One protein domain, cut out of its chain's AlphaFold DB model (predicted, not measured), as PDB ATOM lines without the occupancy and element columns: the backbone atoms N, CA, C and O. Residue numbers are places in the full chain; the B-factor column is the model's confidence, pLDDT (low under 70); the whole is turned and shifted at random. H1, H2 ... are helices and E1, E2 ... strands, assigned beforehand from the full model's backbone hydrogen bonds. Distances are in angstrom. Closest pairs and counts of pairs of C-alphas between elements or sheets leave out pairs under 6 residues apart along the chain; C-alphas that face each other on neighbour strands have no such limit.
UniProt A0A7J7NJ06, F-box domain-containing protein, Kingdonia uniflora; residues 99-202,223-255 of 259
ATOM      1  N   ILE A  99     -31.926  47.229  12.732       91.88
ATOM      2  CA  ILE A  99     -30.662  46.694  13.247       91.88
ATOM      3  C   ILE A  99     -30.751  46.396  14.751       91.88
ATOM      4  O   ILE A  99     -31.307  47.183  15.534       91.88
ATOM      5  N   GLY A 100     -30.185  45.257  15.155       90.81
ATOM      6  CA  GLY A 100     -30.167  44.767  16.532       90.81
ATOM      7  C   GLY A 100     -31.073  43.556  16.772       90.81
ATOM      8  O   GLY A 100     -31.403  42.811  15.853       90.81
ATOM      9  N   PHE A 101     -31.441  43.340  18.037       89.88
ATOM     10  CA  PHE A 101     -32.177  42.152  18.482       89.88
ATOM     11  C   PHE A 101     -33.696  42.325  18.460       89.88
ATOM     12  O   PHE A 101     -34.241  43.354  18.874       89.88
ATOM     13  N   TRP A 102     -34.382  41.252  18.076       90.00
ATOM     14  CA  TRP A 102     -35.835  41.171  18.011       90.00
ATOM     15  C   TRP A 102     -36.334  39.837  18.526       90.00
ATOM     16  O   TRP A 102     -35.655  38.818  18.440       90.00
ATOM     17  N   ARG A 103     -37.558  39.846  19.039       86.88
ATOM     18  CA  ARG A 103     -38.249  38.652  19.499       86.88
ATOM     19  C   ARG A 103     -39.419  38.335  18.582       86.88
ATOM     20  O   ARG A 103     -40.240  39.211  18.327       86.88
ATOM     21  N   ARG A 104     -39.542  37.082  18.162       83.00
ATOM     22  CA  ARG A 104     -40.720  36.558  17.460       83.00
ATOM     23  C   ARG A 104     -41.928  36.472  18.411       83.00
ATOM     24  O   ARG A 104     -41.794  36.026  19.554       83.00
ATOM     25  N   CYS A 105     -43.102  36.916  17.963       75.56
ATOM     26  CA  CYS A 105     -44.351  36.861  18.739       75.56
ATOM     27  C   CYS A 105     -45.044  35.496  18.692       75.56
ATOM     28  O   CYS A 105     -45.583  35.056  19.707       75.56
ATOM     29  N   CYS A 106     -45.043  34.843  17.529       62.81
ATOM     30  CA  CYS A 106     -45.808  33.619  17.281       62.81
ATOM     31  C   CYS A 106     -45.049  32.356  17.728       62.81
ATOM     32  O   CYS A 106     -43.817  32.364  17.816       62.81
ATOM     33  N   ARG A 107     -45.780  31.259  17.999       56.38
ATOM     34  CA  ARG A 107     -45.222  29.962  18.439       56.38
ATOM     35  C   ARG A 107     -44.141  29.494  17.456       56.38
ATOM     36  O   ARG A 107     -44.386  29.471  16.259       56.38
ATOM     37  N   GLY A 108     -42.942  29.193  17.950       54.47
ATOM     38  CA  GLY A 108     -41.810  28.708  17.154       54.47
ATOM     39  C   GLY A 108     -40.466  29.015  17.809       54.47
ATOM     40  O   GLY A 108     -40.316  30.013  18.517       54.47
ATOM     41  N   THR A 109     -39.499  28.130  17.599       56.69
ATOM     42  CA  THR A 109     -38.121  28.238  18.088       56.69
ATOM     43  C   THR A 109     -37.161  28.377  16.902       56.69
ATOM     44  O   THR A 109     -37.346  27.649  15.932       56.69
ATOM     45  N   PRO A 110     -36.125  29.238  16.973       59.47
ATOM     46  CA  PRO A 110     -35.773  30.079  18.111       59.47
ATOM     47  C   PRO A 110     -36.569  31.403  18.170       59.47
ATOM     48  O   PRO A 110     -36.958  31.965  17.147       59.47
ATOM     49  N   PRO A 111     -36.817  31.934  19.380       76.06
ATOM     50  CA  PRO A 111     -37.609  33.150  19.579       76.06
ATOM     51  C   PRO A 111     -36.828  34.448  19.331       76.06
ATOM     52  O   PRO A 111     -37.439  35.517  19.341       76.06
ATOM     53  N   LEU A 112     -35.503  34.375  19.181       86.69
ATOM     54  CA  LEU A 112     -34.602  35.519  19.091       86.69
ATOM     55  C   LEU A 112     -34.011  35.613  17.687       86.69
ATOM     56  O   LEU A 112     -33.438  34.645  17.187       86.69
ATOM     57  N   VAL A 113     -34.105  36.799  17.099       88.75
ATOM     58  CA  VAL A 113     -33.463  37.122  15.827       88.75
ATOM     59  C   VAL A 113     -32.618  38.377  15.959       88.75
ATOM     60  O   VAL A 113     -32.843  39.214  16.839       88.75
ATOM     61  N   PHE A 114     -31.626  38.499  15.095       90.62
ATOM     62  CA  PHE A 114     -30.657  39.580  15.111       90.62
ATOM     63  C   PHE A 114     -30.397  40.073  13.691       90.62
ATOM     64  O   PHE A 114     -30.141  39.265  12.809       90.62
ATOM     65  N   PHE A 115     -30.437  41.386  13.482       92.56
ATOM     66  CA  PHE A 115     -30.128  42.002  12.192       92.56
ATOM     67  C   PHE A 115     -28.867  42.846  12.288       92.56
ATOM     68  O   PHE A 115     -28.704  43.627  13.232       92.56
ATOM     69  N   GLU A 116     -28.017  42.742  11.276       93.31
ATOM     70  CA  GLU A 116     -26.815  43.558  11.124       93.31
ATOM     71  C   GLU A 116     -26.614  44.001   9.675       93.31
ATOM     72  O   GLU A 116     -27.190  43.444   8.739       93.31
ATOM     73  N   TRP A 117     -25.791  45.035   9.515       94.25
ATOM     74  CA  TRP A 117     -25.362  45.510   8.210       94.25
ATOM     75  C   TRP A 117     -24.370  44.529   7.579       94.25
ATOM     76  O   TRP A 117     -23.428  44.076   8.234       94.25
ATOM     77  N   GLY A 118     -24.580  44.246   6.300       91.44
ATOM     78  CA  GLY A 118     -23.588  43.681   5.398       91.44
ATOM     79  C   GLY A 118     -22.892  44.763   4.570       91.44
ATOM     80  O   GLY A 118     -23.049  45.967   4.808       91.44
ATOM     81  N   SER A 119     -22.137  44.346   3.553       91.56
ATOM     82  CA  SER A 119     -21.435  45.272   2.654       91.56
ATOM     83  C   SER A 119     -22.381  46.134   1.825       91.56
ATOM     84  O   SER A 119     -22.069  47.291   1.592       91.56
ATOM     85  N   SER A 120     -23.517  45.600   1.391       93.06
ATOM     86  CA  SER A 120     -24.499  46.306   0.548       93.06
ATOM     87  C   SER A 120     -25.923  45.773   0.754       93.06
ATOM     88  O   SER A 120     -26.776  45.861  -0.124       93.06
ATOM     89  N   PHE A 121     -26.164  45.185   1.925       93.06
ATOM     90  CA  PHE A 121     -27.410  44.530   2.312       93.06
ATOM     91  C   PHE A 121     -27.545  44.522   3.842       93.06
ATOM     92  O   PHE A 121     -26.664  44.980   4.575       93.06
ATOM     93  N   ILE A 122     -28.659  43.995   4.334       94.06
ATOM     94  CA  ILE A 122     -28.901  43.641   5.732       94.06
ATOM     95  C   ILE A 122     -29.146  42.140   5.792       94.06
ATOM     96  O   ILE A 122     -29.931  41.615   5.004       94.06
ATOM     97  N   THR A 123     -28.543  41.474   6.774       92.19
ATOM     98  CA  THR A 123     -28.811  40.058   7.044       92.19
ATOM     99  C   THR A 123     -29.494  39.904   8.391       92.19
ATOM    100  O   THR A 123     -29.063  40.469   9.400       92.19
ATOM    101  N   GLY A 124     -30.579  39.138   8.391       91.12
ATOM    102  CA  GLY A 124     -31.262  38.628   9.566       91.12
ATOM    103  C   GLY A 124     -30.757  37.233   9.919       91.12
ATOM    104  O   GLY A 124     -30.679  36.345   9.071       91.12
ATOM    105  N   PHE A 125     -30.464  37.043  11.199       87.75
ATOM    106  CA  PHE A 125     -29.993  35.795  11.781       87.75
ATOM    107  C   PHE A 125     -30.967  35.288  12.837       87.75
ATOM    108  O   PHE A 125     -31.392  36.047  13.711       87.75
ATOM    109  N   MET A 126     -31.260  33.993  12.808       86.88
ATOM    110  CA  MET A 126     -31.849  33.269  13.927       86.88
ATOM    111  C   MET A 126     -30.743  32.990  14.944       86.88
ATOM    112  O   MET A 126     -29.665  32.526  14.576       86.88
ATOM    113  N   VAL A 127     -30.993  33.281  16.222       86.69
ATOM    114  CA  VAL A 127     -30.010  33.069  17.293       86.69
ATOM    115  C   VAL A 127     -30.442  31.883  18.145       86.69
ATOM    116  O   VAL A 127     -31.475  31.938  18.815       86.69
ATOM    117  N   SER A 128     -29.640  30.822  18.140       82.50
ATOM    118  CA  SER A 128     -29.874  29.600  18.913       82.50
ATOM    119  C   SER A 128     -28.687  29.281  19.835       82.50
ATOM    120  O   SER A 128     -27.564  29.726  19.580       82.50
ATOM    121  N   PRO A 129     -28.901  28.552  20.946       82.88
ATOM    122  CA  PRO A 129     -27.800  28.074  21.774       82.88
ATOM    123  C   PRO A 129     -26.909  27.088  21.017       82.88
ATOM    124  O   PRO A 129     -27.376  26.326  20.170       82.88
ATOM    125  N   SER A 130     -25.627  27.067  21.367       81.19
ATOM    126  CA  SER A 130     -24.690  26.060  20.881       81.19
ATOM    127  C   SER A 130     -25.105  24.644  21.291       81.19
ATOM    128  O   SER A 130     -25.441  24.383  22.447       81.19
ATOM    129  N   LYS A 131     -25.005  23.696  20.350       78.94
ATOM    130  CA  LYS A 131     -25.276  22.267  20.591       78.94
ATOM    131  C   LYS A 131     -24.236  21.603  21.506       78.94
ATOM    132  O   LYS A 131     -24.479  20.515  22.010       78.94
ATOM    133  N   MET A 132     -23.092  22.252  21.737       77.06
ATOM    134  CA  MET A 132     -21.972  21.701  22.512       77.06
ATOM    135  C   MET A 132     -22.079  21.951  24.028       77.06
ATOM    136  O   MET A 132     -21.106  21.736  24.743       77.06
ATOM    137  N   GLY A 133     -23.217  22.454  24.528       69.44
ATOM    138  CA  GLY A 133     -23.430  22.688  25.965       69.44
ATOM    139  C   GLY A 133     -22.561  23.799  26.571       69.44
ATOM    140  O   GLY A 133     -22.463  23.907  27.790       69.44
ATOM    141  N   ASN A 134     -21.923  24.623  25.737       79.44
ATOM    142  CA  ASN A 134     -21.171  25.801  26.164       79.44
ATOM    143  C   ASN A 134     -22.044  27.070  26.098       79.44
ATOM    144  O   ASN A 134     -23.144  27.060  25.547       79.44
ATOM    145  N   TYR A 135     -21.535  28.193  26.610       76.75
ATOM    146  CA  TYR A 135     -22.206  29.502  26.529       76.75
ATOM    147  C   TYR A 135     -22.193  30.130  25.118       76.75
ATOM    148  O   TYR A 135     -22.477  31.317  24.962       76.75
ATOM    149  N   GLY A 136     -21.826  29.363  24.087       79.00
ATOM    150  CA  GLY A 136     -21.790  29.821  22.705       79.00
ATOM    151  C   GLY A 136     -23.186  29.986  22.107       79.00
ATOM    152  O   GLY A 136     -24.152  29.340  22.520       79.00
ATOM    153  N   VAL A 137     -23.276  30.831  21.082       83.62
ATOM    154  CA  VAL A 137     -24.489  31.027  20.282       83.62
ATOM    155  C   VAL A 137     -24.194  30.742  18.818       83.62
ATOM    156  O   VAL A 137     -23.113  31.062  18.323       83.62
ATOM    157  N   ILE A 138     -25.168  30.163  18.129       83.38
ATOM    158  CA  ILE A 138     -25.138  29.932  16.689       83.38
ATOM    159  C   ILE A 138     -26.037  30.986  16.041       83.38
ATOM    160  O   ILE A 138     -27.148  31.246  16.509       83.38
ATOM    161  N   LYS A 139     -25.525  31.625  14.986       86.31
ATOM    162  CA  LYS A 139     -26.276  32.549  14.133       86.31
ATOM    163  C   LYS A 139     -26.507  31.869  12.789       86.31
ATOM    164  O   LYS A 139     -25.557  31.719  12.029       86.31
ATOM    165  N   SER A 140     -27.747  31.504  12.498       85.69
ATOM    166  CA  SER A 140     -28.127  30.946  11.195       85.69
ATOM    167  C   SER A 140     -28.807  32.031  10.372       85.69
ATOM    168  O   SER A 140     -29.746  32.667  10.862       85.69
ATOM    169  N   SER A 141     -28.314  32.295   9.165       87.81
ATOM    170  CA  SER A 141     -28.907  33.318   8.292       87.81
ATOM    171  C   SER A 141     -30.280  32.840   7.831       87.81
ATOM    172  O   SER A 141     -30.412  31.687   7.436       87.81
ATOM    173  N   PHE A 142     -31.295  33.699   7.893       86.12
ATOM    174  CA  PHE A 142     -32.652  33.343   7.449       86.12
ATOM    175  C   PHE A 142     -33.294  34.395   6.552       86.12
ATOM    176  O   PHE A 142     -34.290  34.110   5.899       86.12
ATOM    177  N   LEU A 143     -32.775  35.623   6.557       89.31
ATOM    178  CA  LEU A 143     -33.372  36.741   5.841       89.31
ATOM    179  C   LEU A 143     -32.277  37.631   5.268       89.31
ATOM    180  O   LEU A 143     -31.356  38.027   5.981       89.31
ATOM    181  N   TRP A 144     -32.395  37.967   3.993       91.75
ATOM    182  CA  TRP A 144     -31.548  38.938   3.309       91.75
ATOM    183  C   TRP A 144     -32.397  40.119   2.848       91.75
ATOM    184  O   TRP A 144     -33.508  39.915   2.360       91.75
ATOM    185  N   MET A 145     -31.901  41.348   3.000       92.88
ATOM    186  CA  MET A 145     -32.529  42.552   2.446       92.88
ATOM    187  C   MET A 145     -31.501  43.402   1.718       92.88
ATOM    188  O   MET A 145     -30.546  43.879   2.325       92.88
ATOM    189  N   GLY A 146     -31.755  43.691   0.455       92.69
ATOM    190  CA  GLY A 146     -30.945  44.589  -0.351       92.69
ATOM    191  C   GLY A 146     -31.811  45.440  -1.260       92.69
ATOM    192  O   GLY A 146     -33.034  45.501  -1.121       92.69
ATOM    193  N   LEU A 147     -31.167  46.137  -2.183       92.69
ATOM    194  CA  LEU A 147     -31.850  46.973  -3.159       92.69
ATOM    195  C   LEU A 147     -31.497  46.514  -4.566       92.69
ATOM    196  O   LEU A 147     -30.339  46.204  -4.832       92.69
ATOM    197  N   SER A 148     -32.487  46.511  -5.454       90.94
ATOM    198  CA  SER A 148     -32.260  46.373  -6.891       90.94
ATOM    199  C   SER A 148     -31.547  47.618  -7.442       90.94
ATOM    200  O   SER A 148     -31.577  48.672  -6.796       90.94
ATOM    201  N   PRO A 149     -30.970  47.566  -8.656       88.44
ATOM    202  CA  PRO A 149     -30.413  48.750  -9.322       88.44
ATOM    203  C   PRO A 149     -31.405  49.914  -9.458       88.44
ATOM    204  O   PRO A 149     -31.025  51.081  -9.398       88.44
ATOM    205  N   ASN A 150     -32.702  49.600  -9.548       89.38
ATOM    206  CA  ASN A 150     -33.783  50.587  -9.613       89.38
ATOM    207  C   ASN A 150     -34.136  51.186  -8.237       89.38
ATOM    208  O   ASN A 150     -34.960  52.096  -8.137       89.38
ATOM    209  N   GLY A 151     -33.509  50.693  -7.166       88.94
ATOM    210  CA  GLY A 151     -33.747  51.105  -5.788       88.94
ATOM    211  C   GLY A 151     -34.981  50.469  -5.148       88.94
ATOM    212  O   GLY A 151     -35.480  50.982  -4.141       88.94
ATOM    213  N   GLU A 152     -35.473  49.365  -5.708       90.44
ATOM    214  CA  GLU A 152     -36.579  48.600  -5.136       90.44
ATOM    215  C   GLU A 152     -36.063  47.636  -4.057       90.44
ATOM    216  O   GLU A 152     -35.017  47.013  -4.245       90.44
ATOM    217  N   PRO A 153     -36.762  47.490  -2.918       90.19
ATOM    218  CA  PRO A 153     -36.415  46.499  -1.904       90.19
ATOM    219  C   PRO A 153     -36.469  45.068  -2.444       90.19
ATOM    220  O   PRO A 153     -37.521  44.607  -2.877       90.19
ATOM    221  N   LEU A 154     -35.355  44.351  -2.330       90.06
ATOM    222  CA  LEU A 154     -35.254  42.918  -2.578       90.06
ATOM    223  C   LEU A 154     -35.106  42.210  -1.235       90.06
ATOM    224  O   LEU A 154     -34.226  42.559  -0.447       90.06
ATOM    225  N   ILE A 155     -35.987  41.256  -0.945       90.25
ATOM    226  CA  ILE A 155     -36.000  40.547   0.335       90.25
ATOM    227  C   ILE A 155     -36.191  39.064   0.065       90.25
ATOM    228  O   ILE A 155     -37.164  38.678  -0.581       90.25
ATOM    229  N   PHE A 156     -35.295  38.251   0.613       88.62
ATOM    230  CA  PHE A 156     -35.309  36.800   0.455       88.62
ATOM    231  C   PHE A 156     -35.253  36.111   1.814       88.62
ATOM    232  O   PHE A 156     -34.587  36.594   2.734       88.62
ATOM    233  N   LEU A 157     -35.956  34.989   1.929       86.44
ATOM    234  CA  LEU A 157     -35.990  34.127   3.103       86.44
ATOM    235  C   LEU A 157     -35.410  32.761   2.779       86.44
ATOM    236  O   LEU A 157     -35.767  32.174   1.766       86.44
ATOM    237  N   ASP A 158     -34.603  32.235   3.689       82.81
ATOM    238  CA  ASP A 158     -34.267  30.815   3.733       82.81
ATOM    239  C   ASP A 158     -35.148  30.141   4.790       82.81
ATOM    240  O   ASP A 158     -34.981  30.369   5.994       82.81
ATOM    241  N   LYS A 159     -36.107  29.328   4.334       71.38
ATOM    242  CA  LYS A 159     -37.055  28.614   5.205       71.38
ATOM    243  C   LYS A 159     -36.361  27.625   6.133       71.38
ATOM    244  O   LYS A 159     -36.771  27.476   7.284       71.38
ATOM    245  N   ASP A 160     -35.300  26.999   5.644       70.81
ATOM    246  CA  ASP A 160     -34.631  25.902   6.330       70.81
ATOM    247  C   ASP A 160     -33.393  26.368   7.104       70.81
ATOM    248  O   ASP A 160     -32.794  25.580   7.840       70.81
ATOM    249  N   CYS A 161     -33.019  27.649   6.981       71.44
ATOM    250  CA  CYS A 161     -31.834  28.239   7.614       71.44
ATOM    251  C   CYS A 161     -30.565  27.399   7.358       71.44
ATOM    252  O   CYS A 161     -29.724  27.237   8.249       71.44
ATOM    253  N   LYS A 162     -30.442  26.846   6.146       70.62
ATOM    254  CA  LYS A 162     -29.365  25.952   5.696       70.62
ATOM    255  C   LYS A 162     -28.002  26.646   5.701       70.62
ATOM    256  O   LYS A 162     -26.968  25.981   5.783       70.62
ATOM    257  N   PHE A 163     -27.975  27.977   5.657       67.81
ATOM    258  CA  PHE A 163     -26.739  28.755   5.639       67.81
ATOM    259  C   PHE A 163     -26.229  29.089   7.051       67.81
ATOM    260  O   PHE A 163     -26.543  30.131   7.639       67.81
ATOM    261  N   GLU A 164     -25.376  28.210   7.584       61.81
ATOM    262  CA  GLU A 164     -24.700  28.416   8.876       61.81
ATOM    263  C   GLU A 164     -23.493  29.374   8.791       61.81
ATOM    264  O   GLU A 164     -23.138  30.010   9.784       61.81
ATOM    265  N   ARG A 165     -22.849  29.515   7.620       62.09
ATOM    266  CA  ARG A 165     -21.701  30.419   7.426       62.09
ATOM    267  C   ARG A 165     -22.126  31.755   6.820       62.09
ATOM    268  O   ARG A 165     -22.805  31.814   5.796       62.09
ATOM    269  N   LYS A 166     -21.643  32.841   7.429       59.44
ATOM    270  CA  LYS A 166     -21.758  34.204   6.896       59.44
ATOM    271  C   LYS A 166     -20.999  34.281   5.561       59.44
ATOM    272  O   LYS A 166     -19.787  34.082   5.549       59.44
ATOM    273  N   GLY A 167     -21.718  34.510   4.463       64.75
ATOM    274  CA  GLY A 167     -21.170  34.600   3.102       64.75
ATOM    275  C   GLY A 167     -21.721  33.566   2.113       64.75
ATOM    276  O   GLY A 167     -21.830  33.877   0.932       64.75
ATOM    277  N   ASP A 168     -22.132  32.376   2.561       70.31
ATOM    278  CA  ASP A 168     -22.696  31.362   1.647       70.31
ATOM    279  C   ASP A 168     -24.104  31.762   1.188       70.31
ATOM    280  O   ASP A 168     -24.444  31.643   0.015       70.31
ATOM    281  N   PHE A 169     -24.878  32.343   2.104       69.25
ATOM    282  CA  PHE A 169     -26.183  32.931   1.810       69.25
ATOM    283  C   PHE A 169     -26.083  34.142   0.874       69.25
ATOM    284  O   PHE A 169     -26.892  34.305  -0.031       69.25
ATOM    285  N   GLU A 170     -25.063  34.979   1.069       71.06
ATOM    286  CA  GLU A 170     -24.822  36.172   0.251       71.06
ATOM    287  C   GLU A 170     -24.475  35.767  -1.183       71.06
ATOM    288  O   GLU A 170     -25.099  36.244  -2.124       71.06
ATOM    289  N   LYS A 171     -23.568  34.796  -1.340       73.94
ATOM    290  CA  LYS A 171     -23.240  34.203  -2.640       73.94
ATOM    291  C   LYS A 171     -24.444  33.535  -3.293       73.94
ATOM    292  O   LYS A 171     -24.592  33.652  -4.500       73.94
ATOM    293  N   ALA A 172     -25.290  32.839  -2.533       69.12
ATOM    294  CA  ALA A 172     -26.490  32.208  -3.081       69.12
ATOM    295  C   ALA A 172     -27.457  33.248  -3.673       69.12
ATOM    296  O   ALA A 172     -27.959  33.054  -4.780       69.12
ATOM    297  N   VAL A 173     -27.654  34.373  -2.975       72.38
ATOM    298  CA  VAL A 173     -28.470  35.496  -3.461       72.38
ATOM    299  C   VAL A 173     -27.815  36.183  -4.668       72.38
ATOM    300  O   VAL A 173     -28.494  36.435  -5.659       72.38
ATOM    301  N   GLU A 174     -26.509  36.460  -4.622       70.06
ATOM    302  CA  GLU A 174     -25.773  37.127  -5.711       70.06
ATOM    303  C   GLU A 174     -25.672  36.276  -6.986       70.06
ATOM    304  O   GLU A 174     -25.746  36.808  -8.092       70.06
ATOM    305  N   LEU A 175     -25.519  34.957  -6.852       64.75
ATOM    306  CA  LEU A 175     -25.416  34.030  -7.983       64.75
ATOM    307  C   LEU A 175     -26.779  33.667  -8.588       64.75
ATOM    308  O   LEU A 175     -26.813  32.939  -9.578       64.75
ATOM    309  N   GLY A 176     -27.889  34.146  -8.009       58.84
ATOM    310  CA  GLY A 176     -29.240  33.895  -8.514       58.84
ATOM    311  C   GLY A 176     -29.556  32.406  -8.672       58.84
ATOM    312  O   GLY A 176     -30.281  32.036  -9.593       58.84
ATOM    313  N   LEU A 177     -28.967  31.546  -7.830       51.81
ATOM    314  CA  LEU A 177     -29.077  30.098  -7.986       51.81
ATOM    315  C   LEU A 177     -30.526  29.670  -7.743       51.81
ATOM    316  O   LEU A 177     -30.979  29.563  -6.603       51.81
ATOM    317  N   SER A 178     -31.224  29.376  -8.841       47.97
ATOM    318  CA  SER A 178     -32.588  28.837  -8.896       47.97
ATOM    319  C   SER A 178     -32.768  27.503  -8.159       47.97
ATOM    320  O   SER A 178     -33.897  27.062  -7.993       47.97
ATOM    321  N   ASP A 179     -31.669  26.879  -7.719       49.78
ATOM    322  CA  ASP A 179     -31.621  25.617  -6.965       49.78
ATOM    323  C   ASP A 179     -31.609  25.798  -5.433       49.78
ATOM    324  O   ASP A 179     -31.506  24.819  -4.695       49.78
ATOM    325  N   THR A 180     -31.689  27.032  -4.920       56.53
ATOM    326  CA  THR A 180     -31.807  27.283  -3.472       56.53
ATOM    327  C   THR A 180     -33.246  27.625  -3.092       56.53
ATOM    328  O   THR A 180     -33.884  28.413  -3.781       56.53
ATOM    329  N   ASP A 181     -33.749  27.053  -1.987       68.12
ATOM    330  CA  ASP A 181     -35.111  27.210  -1.429       68.12
ATOM    331  C   ASP A 181     -35.428  28.642  -0.919       68.12
ATOM    332  O   ASP A 181     -36.088  28.838   0.108       68.12
ATOM    333  N   LEU A 182     -34.913  29.667  -1.602       77.75
ATOM    334  CA  LEU A 182     -35.068  31.068  -1.255       77.75
ATOM    335  C   LEU A 182     -36.434  31.575  -1.694       77.75
ATOM    336  O   LEU A 182     -36.790  31.557  -2.871       77.75
ATOM    337  N   VAL A 183     -37.189  32.102  -0.738       83.19
ATOM    338  CA  VAL A 183     -38.528  32.634  -0.982       83.19
ATOM    339  C   VAL A 183     -38.486  34.150  -0.918       83.19
ATOM    340  O   VAL A 183     -38.051  34.732   0.078       83.19
ATOM    341  N   ALA A 184     -38.941  34.808  -1.985       85.75
ATOM    342  CA  ALA A 184     -39.130  36.251  -1.972       85.75
ATOM    343  C   ALA A 184     -40.104  36.626  -0.848       85.75
ATOM    344  O   ALA A 184     -41.088  35.931  -0.606       85.75
ATOM    345  N   ALA A 185     -39.847  37.727  -0.152       86.69
ATOM    346  CA  ALA A 185     -40.650  38.134   0.992       86.69
ATOM    347  C   ALA A 185     -40.900  39.639   1.016       86.69
ATOM    348  O   ALA A 185     -40.327  40.427   0.266       86.69
ATOM    349  N   ARG A 186     -41.785  40.049   1.917       86.69
ATOM    350  CA  ARG A 186     -42.113  41.436   2.199       86.69
ATOM    351  C   ARG A 186     -41.928  41.708   3.682       86.69
ATOM    352  O   ARG A 186     -42.510  41.040   4.533       86.69
ATOM    353  N   VAL A 187     -41.172  42.760   3.984       87.69
ATOM    354  CA  VAL A 187     -41.026  43.295   5.341       87.69
ATOM    355  C   VAL A 187     -41.842  44.576   5.457       87.69
ATOM    356  O   VAL A 187     -41.623  45.535   4.719       87.69
ATOM    357  N   SER A 188     -42.779  44.599   6.401       87.19
ATOM    358  CA  SER A 188     -43.611  45.768   6.699       87.19
ATOM    359  C   SER A 188     -43.376  46.233   8.133       87.19
ATOM    360  O   SER A 188     -43.476  45.453   9.077       87.19
ATOM    361  N   PHE A 189     -43.064  47.515   8.312       85.56
ATOM    362  CA  PHE A 189     -42.815  48.099   9.630       85.56
ATOM    363  C   PHE A 189     -44.120  48.619  10.244       85.56
ATOM    364  O   PHE A 189     -44.807  49.438   9.636       85.56
ATOM    365  N   ILE A 190     -44.439  48.186  11.468       84.25
ATOM    366  CA  ILE A 190     -45.580  48.680  12.250       84.25
ATOM    367  C   ILE A 190     -45.029  49.551  13.382       84.25
ATOM    368  O   ILE A 190     -44.669  49.092  14.474       84.25
ATOM    369  N   GLY A 191     -44.919  50.848  13.088       82.38
ATOM    370  CA  GLY A 191     -44.226  51.805  13.944       82.38
ATOM    371  C   GLY A 191     -42.724  51.514  14.036       82.38
ATOM    372  O   GLY A 191     -42.112  51.003  13.104       82.38
ATOM    373  N   LYS A 192     -42.106  51.855  15.175       80.88
ATOM    374  CA  LYS A 192     -40.651  51.688  15.394       80.88
ATOM    375  C   LYS A 192     -40.265  50.409  16.143       80.88
ATOM    376  O   LYS A 192     -39.081  50.141  16.330       80.88
ATOM    377  N   ARG A 193     -41.251  49.682  16.673       82.88
ATOM    378  CA  ARG A 193     -41.028  48.576  17.619       82.88
ATOM    379  C   ARG A 193     -41.478  47.230  17.094       82.88
ATOM    380  O   ARG A 193     -41.139  46.238  17.724       82.88
ATOM    381  N   ASN A 194     -42.199  47.192  15.982       85.75
ATOM    382  CA  ASN A 194     -42.690  45.952  15.416       85.75
ATOM    383  C   ASN A 194     -42.421  45.933  13.915       85.75
ATOM    384  O   ASN A 194     -42.521  46.968  13.252       85.75
ATOM    385  N   PHE A 195     -42.118  44.760  13.381       87.31
ATOM    386  CA  PHE A 195     -42.182  44.516  11.947       87.31
ATOM    387  C   PHE A 195     -42.820  43.158  11.683       87.31
ATOM    388  O   PHE A 195     -42.877  42.295  12.563       87.31
ATOM    389  N   VAL A 196     -43.319  43.005  10.467       86.69
ATOM    390  CA  VAL A 196     -43.956  41.794   9.971       86.69
ATOM    391  C   VAL A 196     -43.183  41.321   8.759       86.69
ATOM    392  O   VAL A 196     -42.869  42.131   7.885       86.69
ATOM    393  N   VAL A 197     -42.888  40.028   8.721       85.56
ATOM    394  CA  VAL A 197     -42.379  39.344   7.532       85.56
ATOM    395  C   VAL A 197     -43.496  38.474   6.983       85.56
ATOM    396  O   VAL A 197     -44.115  37.726   7.741       85.56
ATOM    397  N   ALA A 198     -43.748  38.590   5.688       83.88
ATOM    398  CA  ALA A 198     -44.654  37.722   4.949       83.88
ATOM    399  C   ALA A 198     -43.952  37.238   3.679       83.88
ATOM    400  O   ALA A 198     -43.193  37.999   3.079       83.88
ATOM    401  N   GLU A 199     -44.191  35.998   3.270       81.56
ATOM    402  CA  GLU A 199     -43.745  35.506   1.964       81.56
ATOM    403  C   GLU A 199     -44.411  36.313   0.841       81.56
ATOM    404  O   GLU A 199     -45.473  36.903   1.027       81.56
ATOM    405  N   ASN A 200     -43.764  36.391  -0.314       68.56
ATOM    406  CA  ASN A 200     -44.276  37.041  -1.509       68.56
ATOM    407  C   ASN A 200     -44.607  35.943  -2.526       68.56
ATOM    408  O   ASN A 200     -43.806  35.629  -3.403       68.56
ATOM    409  N   LEU A 201     -45.771  35.312  -2.362       55.59
ATOM    410  CA  LEU A 201     -46.327  34.401  -3.361       55.59
ATOM    411  C   LEU A 201     -46.894  35.258  -4.496       55.59
ATOM    412  O   LEU A 201     -48.070  35.619  -4.489       55.59
ATOM    413  N   GLY A 202     -46.038  35.652  -5.436       47.16
ATOM    414  CA  GLY A 202     -46.512  36.200  -6.701       47.16
ATOM    415  C   GLY A 202     -47.426  35.175  -7.375       47.16
ATOM    416  O   GLY A 202     -47.069  34.002  -7.458       47.16
ATOM    417  N   VAL A 223     -45.289  36.565  10.173       83.06
ATOM    418  CA  VAL A 223     -44.527  36.483  11.425       83.06
ATOM    419  C   VAL A 223     -44.257  37.882  11.953       83.06
ATOM    420  O   VAL A 223     -43.585  38.695  11.318       83.06
ATOM    421  N   ILE A 224     -44.776  38.153  13.152       85.88
ATOM    422  CA  ILE A 224     -44.599  39.429  13.846       85.88
ATOM    423  C   ILE A 224     -43.367  39.360  14.749       85.88
ATOM    424  O   ILE A 224     -43.209  38.429  15.547       85.88
ATOM    425  N   PHE A 225     -42.533  40.391  14.675       86.31
ATOM    426  CA  PHE A 225     -41.348  40.569  15.504       86.31
ATOM    427  C   PHE A 225     -41.431  41.862  16.311       86.31
ATOM    428  O   PHE A 225     -41.835  42.899  15.789       86.31
ATOM    429  N   ILE A 226     -40.992  41.813  17.570       86.06
ATOM    430  CA  ILE A 226     -40.934  42.953  18.496       86.06
ATOM    431  C   ILE A 226     -39.480  43.296  18.808       86.06
ATOM    432  O   ILE A 226     -38.695  42.426  19.193       86.06
ATOM    433  N   LYS A 227     -39.123  44.579  18.712       86.38
ATOM    434  CA  LYS A 227     -37.770  45.067  18.983       86.38
ATOM    435  C   LYS A 227     -37.421  44.887  20.451       86.38
ATOM    436  O   LYS A 227     -38.106  45.406  21.339       86.38
ATOM    437  N   ILE A 228     -36.296  44.234  20.723       82.56
ATOM    438  CA  ILE A 228     -35.733  44.182  22.068       82.56
ATOM    439  C   ILE A 228     -34.955  45.476  22.287       82.56
ATOM    440  O   ILE A 228     -33.760  45.581  22.026       82.56
ATOM    441  N   VAL A 229     -35.664  46.494  22.771       74.75
ATOM    442  CA  VAL A 229     -35.027  47.747  23.183       74.75
ATOM    443  C   VAL A 229     -34.203  47.483  24.442       74.75
ATOM    444  O   VAL A 229     -34.686  46.832  25.380       74.75
ATOM    445  N   TYR A 230     -32.980  48.014  24.438       69.25
ATOM    446  CA  TYR A 230     -31.986  47.853  25.493       69.25
ATOM    447  C   TYR A 230     -31.522  46.404  25.700       69.25
ATOM    448  O   TYR A 230     -31.734  45.803  26.753       69.25
ATOM    449  N   CYS A 231     -30.913  45.829  24.667       64.50
ATOM    450  CA  CYS A 231     -30.337  44.487  24.719       64.50
ATOM    451  C   CYS A 231     -29.040  44.403  25.539       64.50
ATOM    452  O   CYS A 231     -28.684  43.314  25.972       64.50
ATOM    453  N   CYS A 232     -28.354  45.529  25.759       58.22
ATOM    454  CA  CYS A 232     -27.096  45.571  26.495       58.22
ATOM    455  C   CYS A 232     -27.297  46.146  27.907       58.22
ATOM    456  O   CYS A 232     -28.043  47.126  28.064       58.22
ATOM    457  N   PRO A 233     -26.601  45.590  28.916       63.09
ATOM    458  CA  PRO A 233     -26.463  46.225  30.218       63.09
ATOM    459  C   PRO A 233     -25.894  47.636  30.064       63.09
ATOM    460  O   PRO A 233     -25.014  47.875  29.237       63.09
ATOM    461  N   THR A 234     -26.376  48.570  30.875       70.38
ATOM    462  CA  THR A 234     -25.740  49.884  31.031       70.38
ATOM    463  C   THR A 234     -25.230  50.024  32.460       70.38
ATOM    464  O   THR A 234     -25.791  49.383  33.349       70.38
ATOM    465  N   PRO A 235     -24.234  50.887  32.737       73.88
ATOM    466  CA  PRO A 235     -23.791  51.136  34.112       73.88
ATOM    467  C   PRO A 235     -24.944  51.534  35.046       73.88
ATOM    468  O   PRO A 235     -25.019  51.084  36.181       73.88
ATOM    469  N   SER A 236     -25.903  52.313  34.534       75.50
ATOM    470  CA  SER A 236     -27.115  52.720  35.256       75.50
ATOM    471  C   SER A 236     -28.175  51.624  35.395       75.50
ATOM    472  O   SER A 236     -29.096  51.758  36.199       75.50
ATOM    473  N   ARG A 237     -28.106  50.564  34.582       65.88
ATOM    474  CA  ARG A 237     -29.073  49.461  34.552       65.88
ATOM    475  C   ARG A 237     -28.341  48.146  34.240       65.88
ATOM    476  O   ARG A 237     -28.497  47.598  33.144       65.88
ATOM    477  N   PRO A 238     -27.541  47.628  35.189       65.88
ATOM    478  CA  PRO A 238     -26.648  46.490  34.949       65.88
ATOM    479  C   PRO A 238     -27.399  45.173  34.708       65.88
ATOM    480  O   PRO A 238     -26.872  44.262  34.080       65.88
ATOM    481  N   LEU A 239     -28.654  45.081  35.156       62.03
ATOM    482  CA  LEU A 239     -29.520  43.914  34.945       62.03
ATOM    483  C   LEU A 239     -30.431  44.051  33.710       62.03
ATOM    484  O   LEU A 239     -31.238  43.164  33.421       62.03
ATOM    485  N   GLN A 240     -30.334  45.159  32.968       64.12
ATOM    486  CA  GLN A 240     -31.143  45.382  31.774       64.12
ATOM    487  C   GLN A 240     -30.747  44.396  30.674       64.12
ATOM    488  O   GLN A 240     -29.572  44.185  30.396       64.12
ATOM    489  N   GLY A 241     -31.750  43.770  30.059       56.59
ATOM    490  CA  GLY A 241     -31.544  42.725  29.054       56.59
ATOM    491  C   GLY A 241     -31.437  41.319  29.650       56.59
ATOM    492  O   GLY A 241     -31.975  40.393  29.045       56.59
ATOM    493  N   LEU A 242     -30.892  41.156  30.866       55.66
ATOM    494  CA  LEU A 242     -30.707  39.843  31.507       55.66
ATOM    495  C   LEU A 242     -32.035  39.096  31.703       55.66
ATOM    496  O   LEU A 242     -32.164  37.946  31.292       55.66
ATOM    497  N   TRP A 243     -33.066  39.757  32.246       51.00
ATOM    498  CA  TRP A 243     -34.371  39.118  32.482       51.00
ATOM    499  C   TRP A 243     -35.131  38.784  31.190       51.00
ATOM    500  O   TRP A 243     -35.920  37.842  31.152       51.00
ATOM    501  N   LYS A 244     -34.903  39.545  30.105       51.09
ATOM    502  CA  LYS A 244     -35.561  39.304  28.808       51.09
ATOM    503  C   LYS A 244     -34.957  38.085  28.117       51.09
ATOM    504  O   LYS A 244     -35.661  37.411  27.375       51.09
ATOM    505  N   VAL A 245     -33.679  37.821  28.387       51.19
ATOM    506  CA  VAL A 245     -32.923  36.663  27.911       51.19
ATOM    507  C   VAL A 245     -33.188  35.433  28.793       51.19
ATOM    508  O   VAL A 245     -33.444  34.360  28.258       51.19
ATOM    509  N   LEU A 246     -33.268  35.578  30.121       50.47
ATOM    510  CA  LEU A 246     -33.586  34.487  31.063       50.47
ATOM    511  C   LEU A 246     -34.944  33.814  30.796       50.47
ATOM    512  O   LEU A 246     -35.023  32.590  30.809       50.47
ATOM    513  N   LEU A 247     -35.992  34.581  30.471       47.94
ATOM    514  CA  LEU A 247     -37.300  34.016  30.086       47.94
ATOM    515  C   LEU A 247     -37.270  33.263  28.741       47.94
ATOM    516  O   LEU A 247     -38.156  32.453  28.462       47.94
ATOM    517  N   LEU A 248     -36.273  33.533  27.888       48.16
ATOM    518  CA  LEU A 248     -36.027  32.762  26.666       48.16
ATOM    519  C   LEU A 248     -35.267  31.474  27.006       48.16
ATOM    520  O   LEU A 248     -35.653  30.412  26.524       48.16
ATOM    521  N   PHE A 249     -34.272  31.539  27.898       43.69
ATOM    522  CA  PHE A 249     -33.559  30.358  28.394       43.69
ATOM    523  C   PHE A 249     -34.490  29.363  29.091       43.69
ATOM    524  O   PHE A 249     -34.412  28.182  28.783       43.69
ATOM    525  N   SER A 250     -35.434  29.813  29.924       44.44
ATOM    526  CA  SER A 250     -36.391  28.921  30.600       44.44
ATOM    527  C   SER A 250     -37.364  28.205  29.651       44.44
ATOM    528  O   SER A 250     -37.980  27.217  30.039       44.44
ATOM    529  N   ARG A 251     -37.541  28.706  28.417       45.25
ATOM    530  CA  ARG A 251     -38.334  28.043  27.364       45.25
ATOM    531  C   ARG A 251     -37.502  27.130  26.464       45.25
ATOM    532  O   ARG A 251     -38.069  26.215  25.883       45.25
ATOM    533  N   ILE A 252     -36.204  27.399  26.320       44.22
ATOM    534  CA  ILE A 252     -35.293  26.613  25.472       44.22
ATOM    535  C   ILE A 252     -34.661  25.455  26.265       44.22
ATOM    536  O   ILE A 252     -34.464  24.377  25.717       44.22
ATOM    537  N   TYR A 253     -34.427  25.647  27.563       36.50
ATOM    538  CA  TYR A 253     -34.019  24.617  28.511       36.50
ATOM    539  C   TYR A 253     -35.001  24.619  29.687       36.50
ATOM    540  O   TYR A 253     -34.983  25.563  30.484       36.50
ATOM    541  N   PRO A 254     -35.866  23.600  29.841       41.56
ATOM    542  CA  PRO A 254     -36.586  23.438  31.091       41.56
ATOM    543  C   PRO A 254     -35.543  23.168  32.179       41.56
ATOM    544  O   PRO A 254     -34.905  22.116  32.188       41.56
ATOM    545  N   PHE A 255     -35.341  24.132  33.079       36.84
ATOM    546  CA  PHE A 255     -34.586  23.908  34.306       36.84
ATOM    547  C   PHE A 255     -35.317  22.817  35.097       36.84
ATOM    548  O   PHE A 255     -36.316  23.084  35.766       36.84
TER     549      PHE A 255
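This is residues 99 to 202 and 223 to 255 of the 259 residues of the protein "F-box domain-containing protein" of Kingdonia uniflora (UniProt A0A7J7NJ06). A closed barrel of eight antiparallel strands forms the core; the short helix H1 packs on its outside along E4 and E5, and H2 sits loosely beside the barrel at one end of the domain's long axis, reached by the long link from E8. Residues 174 to 179 and 234 to 239 stick out. The printed part has 137 residues, with elements in the order E1 E2 E3 E4 E5 H1 E6 E7 E8 H2, and its class is mixed, helices and strands. It is compact, with a radius of gyration of the C-alphas of 16.0 A and spans of 45 by 36 by 29 A.

The barrel begins with E1, residues 100 to 104, where C-alpha 100 is at (-30.167, 44.767, 16.532). E2 is residues 112 to 117 and E3 residues 122 to 129, 22.4 A long. E4, residues 137 to 147, is the longest strand, 29.3 A from C-alpha 137 to C-alpha 147 at (-31.850, 46.973, -3.159), and bends by 52 degrees at residue 142. E5 is residues 153 to 158, E6 residues 182 to 190, 24.6 A long, E7 residues 194 to 199 and E8 residues 223 to 227. H1 is residues 168 to 174. H2, residues 242 to 252, is 15.2 A long and ends with C-alpha 252 at (-35.293, 26.613, 25.472).

Round the ring run E1 to E8 in chain order and back to E1. E1 to E5 form a meander, each strand the antiparallel neighbour of the one before. E3 and E4 are a hairpin, with N 126 and O 140 2.8 A apart, within hydrogen-bond range. E6 is staggered: it pairs with E5 over residues 182 to 184, with N 183 and O 157 2.9 A apart, and with E7 over 185 to 190, with N 188 and O 196 2.9 A apart. E8 and E1 close the ring, antiparallel at 137 degrees, with N 226 and O 103 2.8 A apart. H1 is on the barrel and outside it, at a height over the sheet of 9.3 A. It lies over E4 and, only just, over E5, on which 3 of its 7 C-alphas fall. It runs along the strands, at 8 degrees to E4 on the local plane; the closest C-alphas of H1 and E4, those of Phe 169 and Ser 141, are 7.0 A apart. H2 is on the barrel with 7 pairs of C-alphas within 10 A, and is apart from H1. Every O i to N i+4 pair is within hydrogen-bond range in H1, and 5 of 7 are in H2.

The two C-alphas farthest apart, those of Asn 150 and Phe 255, are 51.4 A apart. Residues 203 to 222 are not printed, and C-alphas 202 and 223 are 18.2 A apart across this cut. The link from E8 to H2, 14 residues, is long. Mean pLDDT of the printed part is 75.1; 46 residues are under 70, among them 237 to 255, and H2 has a mean of 48.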